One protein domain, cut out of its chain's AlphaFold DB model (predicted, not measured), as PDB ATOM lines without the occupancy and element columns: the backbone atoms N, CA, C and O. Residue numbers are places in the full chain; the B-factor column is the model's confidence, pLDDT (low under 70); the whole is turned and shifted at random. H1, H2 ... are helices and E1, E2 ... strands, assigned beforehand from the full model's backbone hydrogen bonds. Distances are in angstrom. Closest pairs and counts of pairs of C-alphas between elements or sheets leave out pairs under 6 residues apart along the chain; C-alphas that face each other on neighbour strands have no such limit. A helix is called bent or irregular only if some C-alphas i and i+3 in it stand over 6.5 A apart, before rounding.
ATOM      1  N   VAL A 118     484.349 453.559 232.196       80.12
ATOM      2  CA  VAL A 118     484.760 452.322 231.517       80.12
ATOM      3  C   VAL A 118     486.055 452.571 230.750       80.12
ATOM      4  O   VAL A 118     486.185 453.594 230.078       80.12
ATOM      5  N   VAL A 119     487.009 451.643 230.837       80.56
ATOM      6  CA  VAL A 119     488.238 451.641 230.025       80.56
ATOM      7  C   VAL A 119     488.060 450.637 228.889       80.56
ATOM      8  O   VAL A 119     487.629 449.514 229.128       80.56
ATOM      9  N   SER A 120     488.383 451.035 227.662       82.31
ATOM     10  CA  SER A 120     488.345 450.167 226.482       82.31
ATOM     11  C   SER A 120     489.433 450.583 225.488       82.31
ATOM     12  O   SER A 120     490.303 451.401 225.815       82.31
ATOM     13  N   ILE A 121     489.391 450.040 224.270       74.12
ATOM     14  CA  ILE A 121     490.255 450.468 223.173       74.12
ATOM     15  C   ILE A 121     489.523 451.333 222.149       74.12
ATOM     16  O   ILE A 121     488.349 451.137 221.844       74.12
ATOM     17  N   GLN A 122     490.253 452.279 221.573       68.06
ATOM     18  CA  GLN A 122     489.799 453.094 220.462       68.06
ATOM     19  C   GLN A 122     489.906 452.288 219.162       68.06
ATOM     20  O   GLN A 122     491.005 451.886 218.773       68.06
ATOM     21  N   ARG A 123     488.768 452.064 218.492       58.66
ATOM     22  CA  ARG A 123     488.704 451.397 217.178       58.66
ATOM     23  C   ARG A 123     488.356 452.336 216.020       58.66
ATOM     24  O   ARG A 123     488.777 452.032 214.924       58.66
ATOM     25  N   ASP A 124     487.721 453.475 216.297       55.19
ATOM     26  CA  ASP A 124     487.602 454.707 215.492       55.19
ATOM     27  C   ASP A 124     486.920 455.767 216.390       55.19
ATOM     28  O   ASP A 124     486.490 455.419 217.492       55.19
ATOM     29  N   VAL A 125     486.853 457.055 216.010       52.31
ATOM     30  CA  VAL A 125     486.080 458.060 216.782       52.31
ATOM     31  C   VAL A 125     484.601 457.945 216.391       52.31
ATOM     32  O   VAL A 125     484.250 458.405 215.305       52.31
ATOM     33  N   PRO A 126     483.727 457.353 217.222       56.91
ATOM     34  CA  PRO A 126     482.350 457.085 216.826       56.91
ATOM     35  C   PRO A 126     481.421 458.269 217.138       56.91
ATOM     36  O   PRO A 126     481.734 459.099 218.001       56.91
ATOM     37  N   ASP A 127     480.241 458.324 216.504       60.34
ATOM     38  CA  ASP A 127     479.130 459.095 217.074       60.34
ATOM     39  C   ASP A 127     478.668 458.382 218.352       60.34
ATOM     40  O   ASP A 127     478.272 457.218 218.332       60.34
ATOM     41  N   LEU A 128     478.737 459.076 219.488       64.81
ATOM     42  CA  LEU A 128     478.390 458.518 220.798       64.81
ATOM     43  C   LEU A 128     476.922 458.083 220.888       64.81
ATOM     44  O   LEU A 128     476.586 457.311 221.780       64.81
ATOM     45  N   LYS A 129     476.056 458.557 219.984       69.00
ATOM     46  CA  LYS A 129     474.649 458.141 219.914       69.00
ATOM     47  C   LYS A 129     474.463 456.681 219.505       69.00
ATOM     48  O   LYS A 129     473.450 456.094 219.871       69.00
ATOM     49  N   ASP A 130     475.434 456.106 218.802       75.94
ATOM     50  CA  ASP A 130     475.351 454.736 218.292       75.94
ATOM     51  C   ASP A 130     475.860 453.699 219.308       75.94
ATOM     52  O   ASP A 130     475.805 452.496 219.057       75.94
ATOM     53  N   TYR A 131     476.362 454.150 220.464       76.44
ATOM     54  CA  TYR A 131     477.023 453.303 221.454       76.44
ATOM     55  C   TYR A 131     476.360 453.417 222.826       76.44
ATOM     56  O   TYR A 131     476.028 454.498 223.310       76.44
ATOM     57  N   SER A 132     476.230 452.275 223.495       83.81
ATOM     58  CA  SER A 132     475.819 452.183 224.896       83.81
ATOM     59  C   SER A 132     476.663 451.138 225.618       83.81
ATOM     60  O   SER A 132     477.290 450.284 224.989       83.81
ATOM     61  N   VAL A 133     476.714 451.231 226.944       87.88
ATOM     62  CA  VAL A 133     477.415 450.272 227.800       87.88
ATOM     63  C   VAL A 133     476.385 449.423 228.527       87.88
ATOM     64  O   VAL A 133     475.499 449.956 229.179       87.88
ATOM     65  N   GLN A 134     476.527 448.105 228.482       88.50
ATOM     66  CA  GLN A 134     475.754 447.192 229.321       88.50
ATOM     67  C   GLN A 134     476.675 446.540 230.349       88.50
ATOM     68  O   GLN A 134     477.831 446.238 230.058       88.50
ATOM     69  N   VAL A 135     476.163 446.332 231.561       88.44
ATOM     70  CA  VAL A 135     476.901 445.709 232.666       88.44
ATOM     71  C   VAL A 135     476.118 444.528 233.228       88.44
ATOM     72  O   VAL A 135     474.887 444.504 233.182       88.44
ATOM     73  N   GLY A 136     476.835 443.539 233.765       85.56
ATOM     74  CA  GLY A 136     476.231 442.345 234.360       85.56
ATOM     75  C   GLY A 136     475.716 441.302 233.375       85.56
ATOM     76  O   GLY A 136     475.106 440.332 233.811       85.56
ATOM     77  N   VAL A 137     475.970 441.475 232.078       86.25
ATOM     78  CA  VAL A 137     475.589 440.513 231.040       86.25
ATOM     79  C   VAL A 137     476.486 439.278 231.150       86.25
ATOM     80  O   VAL A 137     477.711 439.409 231.151       86.25
ATOM     81  N   ARG A 138     475.893 438.082 231.236       84.75
ATOM     82  CA  ARG A 138     476.617 436.796 231.143       84.75
ATOM     83  C   ARG A 138     476.401 436.138 229.785       84.75
ATOM     84  O   ARG A 138     477.361 435.646 229.195       84.75
ATOM     85  N   HIS A 139     475.174 436.195 229.269       84.75
ATOM     86  CA  HIS A 139     474.822 435.704 227.942       84.75
ATOM     87  C   HIS A 139     474.361 436.847 227.031       84.75
ATOM     88  O   HIS A 139     473.556 437.685 227.428       84.75
ATOM     89  N   LEU A 140     474.845 436.888 225.789       80.75
ATOM     90  CA  LEU A 140     474.491 437.935 224.823       80.75
ATOM     91  C   LEU A 140     473.000 437.918 224.459       80.75
ATOM     92  O   LEU A 140     472.438 438.965 224.149       80.75
ATOM     93  N   ASN A 141     472.341 436.763 224.550       83.00
ATOM     94  CA  ASN A 141     470.897 436.640 224.350       83.00
ATOM     95  C   ASN A 141     470.066 437.327 225.457       83.00
ATOM     96  O   ASN A 141     468.943 437.757 225.197       83.00
ATOM     97  N   GLU A 142     470.631 437.514 226.652       81.81
ATOM     98  CA  GLU A 142     470.020 438.243 227.765       81.81
ATOM     99  C   GLU A 142     470.250 439.755 227.660       81.81
ATOM    100  O   GLU A 142     469.697 440.500 228.462       81.81
ATOM    101  N   SER A 143     471.020 440.242 226.677       74.38
ATOM    102  CA  SER A 143     471.345 441.669 226.513       74.38
ATOM    103  C   SER A 143     470.104 442.573 226.524       74.38
ATOM    104  O   SER A 143     470.152 443.667 227.080       74.38
ATOM    105  N   SER A 144     468.964 442.112 225.998       77.88
ATOM    106  CA  SER A 144     467.691 442.849 226.024       77.88
ATOM    107  C   SER A 144     467.139 443.101 227.435       77.88
ATOM    108  O   SER A 144     466.400 444.064 227.633       77.88
ATOM    109  N   ASN A 145     467.520 442.282 228.420       81.25
ATOM    110  CA  ASN A 145     467.134 442.428 229.825       81.25
ATOM    111  C   ASN A 145     468.027 443.420 230.588       81.25
ATOM    112  O   ASN A 145     467.692 443.808 231.708       81.25
ATOM    113  N   HIS A 146     469.159 443.835 230.008       78.69
ATOM    114  CA  HIS A 146     470.097 444.761 230.635       78.69
ATOM    115  C   HIS A 146     469.960 446.164 230.025       78.69
ATOM    116  O   HIS A 146     470.138 446.335 228.814       78.69
ATOM    117  N   PRO A 147     469.691 447.207 230.834       83.88
ATOM    118  CA  PRO A 147     469.561 448.562 230.314       83.88
ATOM    119  C   PRO A 147     470.890 449.047 229.722       83.88
ATOM    120  O   PRO A 147     471.950 448.912 230.336       83.88
ATOM    121  N   GLY A 148     470.824 449.641 228.530       85.62
ATOM    122  CA  GLY A 148     471.960 450.320 227.916       85.62
ATOM    123  C   GLY A 148     472.254 451.639 228.629       85.62
ATOM    124  O   GLY A 148     471.441 452.562 228.612       85.62
ATOM    125  N   LEU A 149     473.429 451.741 229.242       87.06
ATOM    126  CA  LEU A 149     473.929 452.950 229.885       87.06
ATOM    127  C   LEU A 149     474.484 453.901 228.823       87.06
ATOM    128  O   LEU A 149     475.307 453.525 227.983       87.06
ATOM    129  N   ARG A 150     474.030 455.152 228.869       85.88
ATOM    130  CA  ARG A 150     474.416 456.188 227.909       85.88
ATOM    131  C   ARG A 150     475.814 456.718 228.206       85.88
ATOM    132  O   ARG A 150     476.199 456.896 229.362       85.88
ATOM    133  N   ILE A 151     476.563 457.006 227.145       82.12
ATOM    134  CA  ILE A 151     477.910 457.571 227.228       82.12
ATOM    135  C   ILE A 151     477.800 459.090 227.085       82.12
ATOM    136  O   ILE A 151     477.386 459.598 226.046       82.12
ATOM    137  N   SER A 152     478.189 459.828 228.122       80.38
ATOM    138  CA  SER A 152     478.174 461.294 228.105       80.38
ATOM    139  C   SER A 152     479.437 461.881 227.476       80.38
ATOM    140  O   SER A 152     479.377 462.930 226.832       80.38
ATOM    141  N   ARG A 153     480.596 461.229 227.662       77.94
ATOM    142  CA  ARG A 153     481.887 461.694 227.131       77.94
ATOM    143  C   ARG A 153     482.815 460.539 226.779       77.94
ATOM    144  O   ARG A 153     482.808 459.497 227.430       77.94
ATOM    145  N   LEU A 154     483.668 460.789 225.793       77.19
ATOM    146  CA  LEU A 154     484.755 459.913 225.372       77.19
ATOM    147  C   LEU A 154     486.072 460.675 225.507       77.19
ATOM    148  O   LEU A 154     486.199 461.784 224.991       77.19
ATOM    149  N   ILE A 155     487.029 460.090 226.226       78.88
ATOM    150  CA  ILE A 155     488.344 460.672 226.489       78.88
ATOM    151  C   ILE A 155     489.394 459.743 225.879       78.88
ATOM    152  O   ILE A 155     489.604 458.626 226.356       78.88
ATOM    153  N   CYS A 156     490.053 460.196 224.815       79.75
ATOM    154  CA  CYS A 156     491.103 459.422 224.154       79.75
ATOM    155  C   CYS A 156     492.357 459.336 225.040       79.75
ATOM    156  O   CYS A 156     492.800 460.339 225.603       79.75
ATOM    157  N   GLY A 157     492.966 458.153 225.119       76.12
ATOM    158  CA  GLY A 157     494.247 457.915 225.793       76.12
ATOM    159  C   GLY A 157     495.444 458.411 224.999       76.12
ATOM    160  O   GLY A 157     495.255 458.776 223.842       76.12
ATOM    161  N   PRO A 158     496.655 458.477 225.586       80.25
ATOM    162  CA  PRO A 158     497.865 459.020 224.958       80.25
ATOM    163  C   PRO A 158     498.144 458.484 223.550       80.25
ATOM    164  O   PRO A 158     497.649 457.421 223.171       80.25
ATOM    165  N   GLU A 159     498.915 459.222 222.748       72.38
ATOM    166  CA  GLU A 159     499.208 458.821 221.367       72.38
ATOM    167  C   GLU A 159     499.852 457.424 221.325       72.38
ATOM    168  O   GLU A 159     500.659 457.069 222.183       72.38
ATOM    169  N   GLY A 160     499.416 456.586 220.380       74.12
ATOM    170  CA  GLY A 160     499.878 455.199 220.252       74.12
ATOM    171  C   GLY A 160     499.339 454.208 221.297       74.12
ATOM    172  O   GLY A 160     499.560 453.010 221.140       74.12
ATOM    173  N   SER A 161     498.601 454.656 222.323       79.62
ATOM    174  CA  SER A 161     498.073 453.761 223.372       79.62
ATOM    175  C   SER A 161     496.916 452.875 222.912       79.62
ATOM    176  O   SER A 161     496.726 451.784 223.442       79.62
ATOM    177  N   ASN A 162     496.127 453.350 221.942       77.50
ATOM    178  CA  ASN A 162     494.808 452.812 221.605       77.50
ATOM    179  C   ASN A 162     493.815 452.798 222.781       77.50
ATOM    180  O   ASN A 162     492.795 452.139 222.656       77.50
ATOM    181  N   LEU A 163     494.060 453.489 223.899       83.44
ATOM    182  CA  LEU A 163     493.122 453.521 225.026       83.44
ATOM    183  C   LEU A 163     492.021 454.552 224.827       83.44
ATOM    184  O   LEU A 163     492.226 455.612 224.236       83.44
ATOM    185  N   VAL A 164     490.866 454.265 225.414       83.62
ATOM    186  CA  VAL A 164     489.769 455.213 225.550       83.62
ATOM    187  C   VAL A 164     489.088 455.034 226.900       83.62
ATOM    188  O   VAL A 164     488.899 453.915 227.374       83.62
ATOM    189  N   MET A 165     488.720 456.150 227.524       84.25
ATOM    190  CA  MET A 165     487.862 456.175 228.702       84.25
ATOM    191  C   MET A 165     486.484 456.704 228.323       84.25
ATOM    192  O   MET A 165     486.361 457.762 227.704       84.25
ATOM    193  N   LEU A 166     485.447 455.967 228.707       83.38
ATOM    194  CA  LEU A 166     484.051 456.329 228.501       83.38
ATOM    195  C   LEU A 166     483.473 456.802 229.834       83.38
ATOM    196  O   LEU A 166     483.502 456.056 230.815       83.38
ATOM    197  N   LYS A 167     482.949 458.029 229.872       83.50
ATOM    198  CA  LYS A 167     482.170 458.539 231.004       83.50
ATOM    199  C   LYS A 167     480.704 458.213 230.767       83.50
ATOM    200  O   LYS A 167     480.117 458.687 229.792       83.50
ATOM    201  N   LEU A 168     480.098 457.475 231.683       83.50
ATOM    202  CA  LEU A 168     478.664 457.216 231.678       83.50
ATOM    203  C   LEU A 168     477.887 458.458 232.129       83.50
ATOM    204  O   LEU A 168     478.395 459.260 232.921       83.50
ATOM    205  N   GLU A 169     476.689 458.647 231.585       84.12
ATOM    206  CA  GLU A 169     475.759 459.703 232.007       84.12
ATOM    207  C   GLU A 169     475.338 459.490 233.468       84.12
ATOM    208  O   GLU A 169     475.558 460.373 234.299       84.12
ATOM    209  N   ASP A 170     474.906 458.271 233.794       84.25
ATOM    210  CA  ASP A 170     474.666 457.801 235.158       84.25
ATOM    211  C   ASP A 170     475.654 456.682 235.535       84.25
ATOM    212  O   ASP A 170     476.039 455.890 234.666       84.25
ATOM    213  N   PRO A 171     476.093 456.595 236.804       85.25
ATOM    214  CA  PRO A 171     476.998 455.536 237.236       85.25
ATOM    215  C   PRO A 171     476.383 454.140 237.063       85.25
ATOM    216  O   PRO A 171     475.187 453.943 237.280       85.25
ATOM    217  N   ALA A 172     477.209 453.161 236.684       85.25
ATOM    218  CA  ALA A 172     476.760 451.786 236.512       85.25
ATOM    219  C   ALA A 172     476.276 451.187 237.848       85.25
ATOM    220  O   ALA A 172     476.981 451.299 238.857       85.25
ATOM    221  N   PRO A 173     475.107 450.519 237.877       83.62
ATOM    222  CA  PRO A 173     474.593 449.919 239.099       83.62
ATOM    223  C   PRO A 173     475.487 448.759 239.546       83.62
ATOM    224  O   PRO A 173     475.865 447.902 238.744       83.62
ATOM    225  N   VAL A 174     475.783 448.708 240.845       82.88
ATOM    226  CA  VAL A 174     476.461 447.560 241.456       82.88
ATOM    227  C   VAL A 174     475.443 446.435 241.644       82.88
ATOM    228  O   VAL A 174     474.373 446.648 242.212       82.88
ATOM    229  N   SER A 175     475.768 445.239 241.164       81.81
ATOM    230  CA  SER A 175     474.932 444.038 241.259       81.81
ATOM    231  C   SER A 175     475.802 442.783 241.393       81.81
ATOM    232  O   SER A 175     477.027 442.863 241.326       81.81
ATOM    233  N   GLU A 176     475.191 441.604 241.539       81.31
ATOM    234  CA  GLU A 176     475.933 440.330 241.536       81.31
ATOM    235  C   GLU A 176     476.753 440.135 240.242       81.31
ATOM    236  O   GLU A 176     477.833 439.547 240.259       81.31
ATOM    237  N   GLY A 177     476.264 440.658 239.111       81.31
ATOM    238  CA  GLY A 177     476.946 440.589 237.818       81.31
ATOM    239  C   GLY A 177     477.851 441.785 237.505       81.31
ATOM    240  O   GLY A 177     478.634 441.713 236.560       81.31
ATOM    241  N   ALA A 178     477.755 442.888 238.252       84.50
ATOM    242  CA  ALA A 178     478.435 444.142 237.928       84.50
ATOM    243  C   ALA A 178     479.113 444.750 239.160       84.50
ATOM    244  O   ALA A 178     478.459 445.169 240.112       84.50
ATOM    245  N   SER A 179     480.439 444.846 239.120       85.31
ATOM    246  CA  SER A 179     481.245 445.495 240.156       85.31
ATOM    247  C   SER A 179     482.421 446.244 239.535       85.31
ATOM    248  O   SER A 179     482.785 446.018 238.379       85.31
ATOM    249  N   THR A 180     482.999 447.173 240.294       85.94
ATOM    250  CA  THR A 180     484.201 447.896 239.880       85.94
ATOM    251  C   THR A 180     485.449 447.040 240.101       85.94
ATOM    252  O   THR A 180     485.483 446.164 240.963       85.94
ATOM    253  N   ILE A 181     486.492 447.300 239.311       86.38
ATOM    254  CA  ILE A 181     487.783 446.612 239.407       86.38
ATOM    255  C   ILE A 181     488.873 447.574 239.879       86.38
ATOM    256  O   ILE A 181     488.815 448.776 239.605       86.38
ATOM    257  N   HIS A 182     489.884 447.061 240.582       83.62
ATOM    258  CA  HIS A 182     490.998 447.895 241.011       83.62
ATOM    259  C   HIS A 182     491.913 448.243 239.843       83.62
ATOM    260  O   HIS A 182     492.282 447.387 239.038       83.62
ATOM    261  N   GLU A 293     498.749 456.906 235.467       81.94
ATOM    262  CA  GLU A 293     498.795 458.356 235.718       81.94
ATOM    263  C   GLU A 293     497.804 459.128 234.842       81.94
ATOM    264  O   GLU A 293     497.054 459.965 235.349       81.94
ATOM    265  N   TRP A 294     497.744 458.795 233.549       85.44
ATOM    266  CA  TRP A 294     496.759 459.369 232.638       85.44
ATOM    267  C   TRP A 294     495.330 459.048 233.094       85.44
ATOM    268  O   TRP A 294     494.504 459.957 233.179       85.44
ATOM    269  N   ILE A 295     495.043 457.794 233.464       83.56
ATOM    270  CA  ILE A 295     493.715 457.375 233.949       83.56
ATOM    271  C   ILE A 295     493.318 458.168 235.206       83.56
ATOM    272  O   ILE A 295     492.221 458.726 235.280       83.56
ATOM    273  N   TYR A 296     494.221 458.289 236.182       81.06
ATOM    274  CA  TYR A 296     493.970 459.057 237.405       81.06
ATOM    275  C   TYR A 296     493.761 460.548 237.130       81.06
ATOM    276  O   TYR A 296     492.902 461.183 237.749       81.06
ATOM    277  N   LYS A 297     494.511 461.116 236.182       77.12
ATOM    278  CA  LYS A 297     494.343 462.500 235.735       77.12
ATOM    279  C   LYS A 297     492.989 462.721 235.068       77.12
ATOM    280  O   LYS A 297     492.348 463.734 235.351       77.12
ATOM    281  N   VAL A 298     492.507 461.770 234.264       80.69
ATOM    282  CA  VAL A 298     491.144 461.805 233.711       80.69
ATOM    283  C   VAL A 298     490.115 461.838 234.836       80.69
ATOM    284  O   VAL A 298     489.287 462.746 234.857       80.69
ATOM    285  N   PHE A 299     490.203 460.943 235.822       78.94
ATOM    286  CA  PHE A 299     489.262 460.964 236.945       78.94
ATOM    287  C   PHE A 299     489.284 462.282 237.723       78.94
ATOM    288  O   PHE A 299     488.238 462.769 238.145       78.94
ATOM    289  N   LYS A 300     490.470 462.868 237.916       72.81
ATOM    290  CA  LYS A 300     490.632 464.119 238.664       72.81
ATOM    291  C   LYS A 300     490.053 465.325 237.926       72.81
ATOM    292  O   LYS A 300     489.516 466.225 238.561       72.81
ATOM    293  N   LEU A 301     490.241 465.381 236.609       71.25
ATOM    294  CA  LEU A 301     489.919 466.551 235.790       71.25
ATOM    295  C   LEU A 301     488.523 466.488 235.160       71.25
ATOM    296  O   LEU A 301     488.027 467.509 234.692       71.25
TER     297      LEU A 301
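AT A GLANCE: This is residues 118 to 182 and 293 to 301 of the 308 residues of an uncharacterized protein of Dissostichus mawsoni (UniProt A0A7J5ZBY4). A small sheet of three strands, with E3 in the middle between E1 and E2, has long loops running off it; the short helix H1 lies away from it toward one end of the domain, and H2 only grazes it toward the other. The printed part has 74 residues, with two named helices and three named strands in the order E1, H1, E2, E3, H2. The sheet's order is E1, E3, E2, all antiparallel, and the class is mixed, helices and strands, with 33 residues in named elements, under half. The whole is only just compact, close to loose, with a radius of gyration of the C-alphas of 13.4 A and spans of 36 by 27 by 20 A.

HOW THE PARTS SIT: E3, residues 163 to 168, is the inner strand. E1, residues 118 to 121, is its antiparallel neighbour at 147 degrees, with N 166 and O 118 2.8 A apart. E2, residues 149 to 156, is antiparallel to E3 at 145 degrees and forms a hairpin with it; N 155 and O 165 are 2.8 A apart. E2 bends by 65 degrees at residue 152, and its residues 149 to 150 pair antiparallel with residues 132 to 133. H1, residues 140 to 145, is not on the sheet and is apart from E3. E1, H1 and E2 form a split strand-helix-strand unit, two strands running the same way with E3 between them, and its crossover is right-handed. H2, residues 293 to 301, only grazes the sheet with residues 295 to 299; its closest C-alphas to E2 are Val 298 and Ile 155, 7.8 A apart. Every O i to N i+4 pair is within hydrogen-bond range in H2, but 0 of 2 in H1, where 2 of 3 O i to N i+3 pairs are.

IN THESE COORDINATES: E1 begins at C-alpha 118 (484.760, 452.322, 231.517). E2 measures 19.2 A, E3 16.3 A and H2 12.1 A; H2 ends at C-alpha 301 (489.919, 466.551, 235.790). H1 is irregular, with C-alphas 141 and 144 7.2 A apart.

THE WHOLE: The C-alphas farthest apart, of Asn 141 and Leu 301, are 37.2 A apart. Residues 183 to 292 are not printed, and C-alphas 182 and 293 are 14.1 A apart across the cut. The link from E1 to H1 is long, 18 residues. The model's pLDDT is under 70 at residues 122 to 129.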